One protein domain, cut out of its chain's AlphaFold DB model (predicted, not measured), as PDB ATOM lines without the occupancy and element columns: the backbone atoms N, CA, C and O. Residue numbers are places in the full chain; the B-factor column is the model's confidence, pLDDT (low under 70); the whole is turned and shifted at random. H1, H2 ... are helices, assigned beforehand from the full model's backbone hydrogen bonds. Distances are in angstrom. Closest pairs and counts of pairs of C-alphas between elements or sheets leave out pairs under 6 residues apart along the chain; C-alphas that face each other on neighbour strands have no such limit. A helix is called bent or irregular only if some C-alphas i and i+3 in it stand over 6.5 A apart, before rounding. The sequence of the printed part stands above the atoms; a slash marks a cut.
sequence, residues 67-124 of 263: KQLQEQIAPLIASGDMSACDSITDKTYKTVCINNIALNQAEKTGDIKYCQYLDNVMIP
ATOM      1  N   LYS A  67      11.042  70.007 160.678       91.56
ATOM      2  CA  LYS A  67      10.721  71.427 160.502       91.56
ATOM      3  C   LYS A  67      11.740  72.343 161.188       91.56
ATOM      4  O   LYS A  67      12.177  73.324 160.593       91.56
ATOM      5  N   GLN A  68      12.143  72.021 162.418       91.56
ATOM      6  CA  GLN A  68      13.148  72.801 163.148       91.56
ATOM      7  C   GLN A  68      14.511  72.793 162.453       91.56
ATOM      8  O   GLN A  68      15.200  73.812 162.453       91.56
ATOM      9  N   LEU A  69      14.908  71.666 161.860       91.31
ATOM     10  CA  LEU A  69      16.141  71.582 161.082       91.31
ATOM     11  C   LEU A  69      16.037  72.402 159.791       91.31
ATOM     12  O   LEU A  69      16.964  73.141 159.476       91.31
ATOM     13  N   GLN A  70      14.901  72.357 159.088       91.31
ATOM     14  CA  GLN A  70      14.659  73.183 157.898       91.31
ATOM     15  C   GLN A  70      14.734  74.691 158.206       91.31
ATOM     16  O   GLN A  70      15.363  75.449 157.465       91.31
ATOM     17  N   GLU A  71      14.152  75.131 159.327       94.00
ATOM     18  CA  GLU A  71      14.220  76.527 159.782       94.00
ATOM     19  C   GLU A  71      15.653  76.952 160.154       94.00
ATOM     20  O   GLU A  71      16.029  78.102 159.924       94.00
ATOM     21  N   GLN A  72      16.476  76.032 160.672       92.62
ATOM     22  CA  GLN A  72      17.882  76.293 161.001       92.62
ATOM     23  C   GLN A  72      18.791  76.372 159.768       92.62
ATOM     24  O   GLN A  72      19.689  77.212 159.736       92.62
ATOM     25  N   ILE A  73      18.577  75.535 158.745       95.06
ATOM     26  CA  ILE A  73      19.438  75.526 157.546       95.06
ATOM     27  C   ILE A  73      19.158  76.694 156.597       95.06
ATOM     28  O   ILE A  73      20.068  77.142 155.904       95.06
ATOM     29  N   ALA A  74      17.925  77.207 156.553       95.81
ATOM     30  CA  ALA A  74      17.529  78.267 155.628       95.81
ATOM     31  C   ALA A  74      18.429  79.524 155.685       95.81
ATOM     32  O   ALA A  74      18.905  79.949 154.627       95.81
ATOM     33  N   PRO A  75      18.736  80.114 156.861       96.62
ATOM     34  CA  PRO A  75      19.642  81.262 156.933       96.62
ATOM     35  C   PRO A  75      21.088  80.921 156.545       96.62
ATOM     36  O   PRO A  75      21.784  81.787 156.015       96.62
ATOM     37  N   LEU A  76      21.538  79.679 156.761       96.75
ATOM     38  CA  LEU A  76      22.870  79.224 156.346       96.75
ATOM     39  C   LEU A  76      22.962  79.115 154.819       96.75
ATOM     40  O   LEU A  76      23.922  79.580 154.214       96.75
ATOM     41  N   ILE A  77      21.922  78.579 154.176       96.19
ATOM     42  CA  ILE A  77      21.844  78.521 152.711       96.19
ATOM     43  C   ILE A  77      21.818  79.935 152.119       96.19
ATOM     44  O   ILE A  77      22.503  80.208 151.133       96.19
ATOM     45  N   ALA A  78      21.064  80.848 152.736       96.56
ATOM     46  CA  ALA A  78      20.973  82.238 152.299       96.56
ATOM     47  C   ALA A  78      22.287  83.021 152.475       96.56
ATOM     48  O   ALA A  78      22.563  83.915 151.674       96.56
ATOM     49  N   SER A  79      23.100  82.703 153.492       97.56
ATOM     50  CA  SER A  79      24.403  83.353 153.693       97.56
ATOM     51  C   SER A  79      25.421  82.954 152.622       97.56
ATOM     52  O   SER A  79      26.298  83.746 152.276       97.56
ATOM     53  N   GLY A  80      25.292  81.740 152.077       97.12
ATOM     54  CA  GLY A  80      26.199  81.189 151.077       97.12
ATOM     55  C   GLY A  80      27.559  80.749 151.635       97.12
ATOM     56  O   GLY A  80      28.461  80.469 150.844       97.12
ATOM     57  N   ASP A  81      27.716  80.690 152.961       97.56
ATOM     58  CA  ASP A  81      28.926  80.213 153.634       97.56
ATOM     59  C   ASP A  81      28.857  78.696 153.862       97.56
ATOM     60  O   ASP A  81      28.210  78.214 154.792       97.56
ATOM     61  N   MET A  82      29.558  77.936 153.017       97.50
ATOM     62  CA  MET A  82      29.613  76.473 153.129       97.50
ATOM     63  C   MET A  82      30.204  75.999 154.461       97.50
ATOM     64  O   MET A  82      29.804  74.947 154.956       97.50
ATOM     65  N   SER A  83      31.130  76.761 155.056       97.62
ATOM     66  CA  SER A  83      31.748  76.389 156.333       97.62
ATOM     67  C   SER A  83      30.764  76.490 157.497       97.62
ATOM     68  O   SER A  83      30.831  75.711 158.445       97.62
ATOM     69  N   ALA A  84      29.755  77.361 157.395       97.69
ATOM     70  CA  ALA A  84      28.711  77.473 158.407       97.69
ATOM     71  C   ALA A  84      27.854  76.192 158.520       97.69
ATOM     72  O   ALA A  84      27.320  75.898 159.596       97.69
ATOM     73  N   CYS A  85      27.784  75.376 157.457       97.50
ATOM     74  CA  CYS A  85      27.122  74.068 157.488       97.50
ATOM     75  C   CYS A  85      27.834  73.055 158.410       97.50
ATOM     76  O   CYS A  85      27.229  72.049 158.780       97.50
ATOM     77  N   ASP A  86      29.086  73.295 158.826       97.25
ATOM     78  CA  ASP A  86      29.799  72.416 159.765       97.25
ATOM     79  C   ASP A  86      29.183  72.406 161.170       97.25
ATOM     80  O   ASP A  86      29.424  71.469 161.932       97.25
ATOM     81  N   SER A  87      28.350  73.400 161.491       95.94
ATOM     82  CA  SER A  87      27.604  73.463 162.753       95.94
ATOM     83  C   SER A  87      26.398  72.513 162.814       95.94
ATOM     84  O   SER A  87      25.840  72.302 163.890       95.94
ATOM     85  N   ILE A  88      25.998  71.913 161.685       94.81
ATOM     86  CA  ILE A  88      24.860  70.993 161.604       94.81
ATOM     87  C   ILE A  88      25.311  69.581 162.001       94.81
ATOM     88  O   ILE A  88      26.096  68.943 161.298       94.81
ATOM     89  N   THR A  89      24.777  69.074 163.114       93.56
ATOM     90  CA  THR A  89      25.097  67.730 163.627       93.56
ATOM     91  C   THR A  89      24.540  66.608 162.748       93.56
ATOM     92  O   THR A  89      25.179  65.568 162.597       93.56
ATOM     93  N   ASP A  90      23.346  66.794 162.177       92.81
ATOM     94  CA  ASP A  90      22.736  65.791 161.307       92.81
ATOM     95  C   ASP A  90      23.443  65.751 159.944       92.81
ATOM     96  O   ASP A  90      23.495  66.745 159.215       92.81
ATOM     97  N   LYS A  91      23.985  64.582 159.590       93.31
ATOM     98  CA  LYS A  91      24.775  64.398 158.367       93.31
ATOM     99  C   LYS A  91      23.964  64.684 157.102       93.31
ATOM    100  O   LYS A  91      24.498  65.287 156.176       93.31
ATOM    101  N   THR A  92      22.700  64.271 157.055       91.75
ATOM    102  CA  THR A  92      21.834  64.465 155.885       91.75
ATOM    103  C   THR A  92      21.552  65.949 155.685       91.75
ATOM    104  O   THR A  92      21.757  66.470 154.590       91.75
ATOM    105  N   TYR A  93      21.172  66.663 156.746       94.19
ATOM    106  CA  TYR A  93      20.912  68.104 156.675       94.19
ATOM    107  C   TYR A  93      22.173  68.920 156.397       94.19
ATOM    108  O   TYR A  93      22.112  69.908 155.664       94.19
ATOM    109  N   LYS A  94      23.331  68.491 156.911       95.81
ATOM    110  CA  LYS A  94      24.623  69.078 156.550       95.81
ATOM    111  C   LYS A  94      24.888  68.956 155.049       95.81
ATOM    112  O   LYS A  94      25.241  69.947 154.415       95.81
ATOM    113  N   THR A  95      24.664  67.778 154.466       95.56
ATOM    114  CA  THR A  95      24.800  67.568 153.019       95.56
ATOM    115  C   THR A  95      23.809  68.416 152.223       95.56
ATOM    116  O   THR A  95      24.206  69.056 151.254       95.56
ATOM    117  N   VAL A  96      22.543  68.495 152.650       94.88
ATOM    118  CA  VAL A  96      21.536  69.373 152.026       94.88
ATOM    119  C   VAL A  96      21.997  70.834 152.053       94.88
ATOM    120  O   VAL A  96      21.917  71.509 151.028       94.88
ATOM    121  N   CYS A  97      22.520  71.314 153.185       97.56
ATOM    122  CA  CYS A  97      23.059  72.668 153.331       97.56
ATOM    123  C   CYS A  97      24.190  72.936 152.324       97.56
ATOM    124  O   CYS A  97      24.096  73.879 151.537       97.56
ATOM    125  N   ILE A  98      25.208  72.067 152.280       98.06
ATOM    126  CA  ILE A  98      26.356  72.206 151.369       98.06
ATOM    127  C   ILE A  98      25.904  72.154 149.905       98.06
ATOM    128  O   ILE A  98      26.279  73.029 149.126       98.06
ATOM    129  N   ASN A  99      25.062  71.183 149.535       98.00
ATOM    130  CA  ASN A  99      24.590  71.013 148.162       98.00
ATOM    131  C   ASN A  99      23.800  72.234 147.664       98.00
ATOM    132  O   ASN A  99      24.022  72.690 146.544       98.00
ATOM    133  N   ASN A 100      22.905  72.790 148.490       97.94
ATOM    134  CA  ASN A 100      22.123  73.972 148.113       97.94
ATOM    135  C   ASN A 100      23.006  75.214 147.957       97.94
ATOM    136  O   ASN A 100      22.845  75.962 146.996       97.94
ATOM    137  N   ILE A 101      23.960  75.433 148.869       98.50
ATOM    138  CA  ILE A 101      24.903  76.553 148.749       98.50
ATOM    139  C   ILE A 101      25.753  76.398 147.486       98.50
ATOM    140  O   ILE A 101      25.898  77.355 146.729       98.50
ATOM    141  N   ALA A 102      26.287  75.201 147.238       98.56
ATOM    142  CA  ALA A 102      27.085  74.900 146.056       98.56
ATOM    143  C   ALA A 102      26.320  75.180 144.760       98.56
ATOM    144  O   ALA A 102      26.828  75.908 143.909       98.56
ATOM    145  N   LEU A 103      25.088  74.683 144.634       98.25
ATOM    146  CA  LEU A 103      24.260  74.919 143.453       98.25
ATOM    147  C   LEU A 103      23.953  76.412 143.261       98.25
ATOM    148  O   LEU A 103      24.200  76.950 142.184       98.25
ATOM    149  N   ASN A 104      23.518  77.106 144.319       98.12
ATOM    150  CA  ASN A 104      23.221  78.541 144.265       98.12
ATOM    151  C   ASN A 104      24.442  79.368 143.835       98.12
ATOM    152  O   ASN A 104      24.316  80.311 143.053       98.12
ATOM    153  N   GLN A 105      25.633  79.030 144.339       98.31
ATOM    154  CA  GLN A 105      26.871  79.704 143.947       98.31
ATOM    155  C   GLN A 105      27.245  79.382 142.498       98.31
ATOM    156  O   GLN A 105      27.601  80.300 141.757       98.31
ATOM    157  N   ALA A 106      27.116  78.123 142.066       98.44
ATOM    158  CA  ALA A 106      27.381  77.708 140.692       98.44
ATOM    159  C   ALA A 106      26.492  78.471 139.695       98.44
ATOM    160  O   ALA A 106      26.991  79.061 138.737       98.44
ATOM    161  N   GLU A 107      25.186  78.548 139.965       97.56
ATOM    162  CA  GLU A 107      24.210  79.253 139.130       97.56
ATOM    163  C   GLU A 107      24.426  80.770 139.116       97.56
ATOM    164  O   GLU A 107      24.374  81.400 138.057       97.56
ATOM    165  N   LYS A 108      24.680  81.372 140.284       97.19
ATOM    166  CA  LYS A 108      24.855  82.825 140.420       97.19
ATOM    167  C   LYS A 108      26.145  83.320 139.775       97.19
ATOM    168  O   LYS A 108      26.167  84.416 139.220       97.19
ATOM    169  N   THR A 109      27.228  82.557 139.901       97.81
ATOM    170  CA  THR A 109      28.561  82.968 139.430       97.81
ATOM    171  C   THR A 109      28.887  82.454 138.031       97.81
ATOM    172  O   THR A 109      29.740  83.029 137.355       97.81
ATOM    173  N   GLY A 110      28.225  81.388 137.581       97.75
ATOM    174  CA  GLY A 110      28.603  80.689 136.358       97.75
ATOM    175  C   GLY A 110      29.932  79.926 136.484       97.75
ATOM    176  O   GLY A 110      30.611  79.735 135.471       97.75
ATOM    177  N   ASP A 111      30.352  79.564 137.705       98.25
ATOM    178  CA  ASP A 111      31.585  78.811 137.975       98.25
ATOM    179  C   ASP A 111      31.272  77.350 138.331       98.25
ATOM    180  O   ASP A 111      30.726  77.036 139.392       98.25
ATOM    181  N   ILE A 112      31.668  76.438 137.442       98.25
ATOM    182  CA  ILE A 112      31.465  74.995 137.608       98.25
ATOM    183  C   ILE A 112      32.250  74.401 138.781       98.25
ATOM    184  O   ILE A 112      31.934  73.300 139.227       98.25
ATOM    185  N   LYS A 113      33.262  75.099 139.319       98.38
ATOM    186  CA  LYS A 113      34.026  74.610 140.478       98.38
ATOM    187  C   LYS A 113      33.123  74.361 141.676       98.38
ATOM    188  O   LYS A 113      33.391  73.447 142.450       98.38
ATOM    189  N   TYR A 114      32.031  75.117 141.803       98.50
ATOM    190  CA  TYR A 114      31.062  74.894 142.866       98.50
ATOM    191  C   TYR A 114      30.325  73.550 142.730       98.50
ATOM    192  O   TYR A 114      29.990  72.939 143.741       98.50
ATOM    193  N   CYS A 115      30.170  73.008 141.517       98.50
ATOM    194  CA  CYS A 115      29.570  71.687 141.311       98.50
ATOM    195  C   CYS A 115      30.394  70.551 141.944       98.50
ATOM    196  O   CYS A 115      29.842  69.503 142.274       98.50
ATOM    197  N   GLN A 116      31.696  70.751 142.186       98.06
ATOM    198  CA  GLN A 116      32.560  69.737 142.808       98.06
ATOM    199  C   GLN A 116      32.236  69.479 144.284       98.06
ATOM    200  O   GLN A 116      32.597  68.427 144.813       98.06
ATOM    201  N   TYR A 117      31.524  70.400 144.942       97.94
ATOM    202  CA  TYR A 117      31.090  70.237 146.332       97.94
ATOM    203  C   TYR A 117      29.840  69.362 146.477       97.94
ATOM    204  O   TYR A 117      29.506  68.988 147.600       97.94
ATOM    205  N   LEU A 118      29.165  69.009 145.377       97.88
ATOM    206  CA  LEU A 118      27.986  68.147 145.435       97.88
ATOM    207  C   LEU A 118      28.368  66.709 145.811       97.88
ATOM    208  O   LEU A 118      29.375  66.162 145.343       97.88
ATOM    209  N   ASP A 119      27.519  66.072 146.614       96.69
ATOM    210  CA  ASP A 119      27.659  64.672 147.039       96.69
ATOM    211  C   ASP A 119      27.381  63.641 145.932       96.69
ATOM    212  O   ASP A 119      27.661  62.459 146.117       96.69
ATOM    213  N   ASN A 120      26.864  64.092 144.783       96.00
ATOM    214  CA  ASN A 120      26.482  63.264 143.640       96.00
ATOM    215  C   ASN A 120      25.342  62.266 143.938       96.00
ATOM    216  O   ASN A 120      25.185  61.291 143.206       96.00
ATOM    217  N   VAL A 121      24.549  62.498 144.994       93.06
ATOM    218  CA  VAL A 121      23.380  61.670 145.345       93.06
ATOM    219  C   VAL A 121      22.089  62.392 144.988       93.06
ATOM    220  O   VAL A 121      21.285  61.876 144.219       93.06
ATOM    221  N   MET A 122      21.889  63.600 145.524       90.69
ATOM    222  CA  MET A 122      20.673  64.380 145.250       90.69
ATOM    223  C   MET A 122      20.708  65.030 143.867       90.69
ATOM    224  O   MET A 122      19.696  65.072 143.174       90.69
ATOM    225  N   ILE A 123      21.874  65.556 143.484       94.56
ATOM    226  CA  ILE A 123      22.103  66.214 142.199       94.56
ATOM    227  C   ILE A 123      23.449  65.718 141.667       94.56
ATOM    228  O   ILE A 123      24.478  65.957 142.312       94.56
ATOM    229  N   PRO A 124      23.475  65.030 140.515       97.19
ATOM    230  CA  PRO A 124      24.722  64.633 139.885       97.19
ATOM    231  C   PRO A 124      25.590  65.847 139.543       97.19
ATOM    232  O   PRO A 124      25.095  66.863 139.048       97.19
TER     233      PRO A 124
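This is residues 67 to 124 of the 263 residues of an uncharacterized protein of Candidatus Parcubacteria bacterium (UniProt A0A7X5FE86). One long helix, H3, forms the core of a compact all-helix domain. H1 and H2 pack on its first part, their centres making a triangle with that of H3, and the short H4 folds back beside its later part. The printed part has 58 residues with four named helices, H1, H2, H3 and H4 in that order, and no named strand. The radius of gyration of the C-alphas is 10.9 A, and the spans are 32 by 22 by 18 A.

H3, residues 91 to 109, runs 26.8 A from C-alpha 91 at (24.775, 64.398, 158.367) to C-alpha 109 at (28.561, 82.968, 139.430). H1, residues 67 to 79, begins at C-alpha 67 at (10.721, 71.427, 160.502) and measures 19.4 A. H1 is only just irregular: C-alphas 72 and 75 are 6.7 A apart. H2 is residues 82 to 87, 10.3 A, and H4 is residues 112 to 117, 9.9 A.

H3 is the hub, touching the three other helices. With residues 98 to 106 it touches H4, a hairpin at a shallow tilt of 5 degrees, opposite ways; the closest C-alphas, of Ala 102 and Tyr 114, are 5.1 A apart. With residues 94 to 102 it touches H2, a hairpin at a shallow tilt of 17 degrees, opposite ways; C-alphas 82 and 98 are closest, 5.6 A apart. With residues 93 to 101 it touches H1 at a shallow tilt of 31 degrees, the same way; C-alphas 77 and 101 are closest, 5.4 A apart. H1, with residues 73 to 76, touches H2, a hairpin at 33 degrees, opposite ways, shallow but only just short of steep; C-alphas 76 and 84 are closest, 6.4 A apart. H4 is apart from H1 and H2. Every O i to N i+4 pair is within hydrogen-bond range in H3, 7 of 9 in H1, and 0 of 2 in H2 and in H4, where 3 of 3 O i to N i+3 pairs are.

The C-alphas of Gln 68 and Gly 110, the two farthest apart, are 31.9 A apart. The three links are tight, and the printed part has no cut. Mean pLDDT of the printed part is 96.2, and no printed residue is under 70.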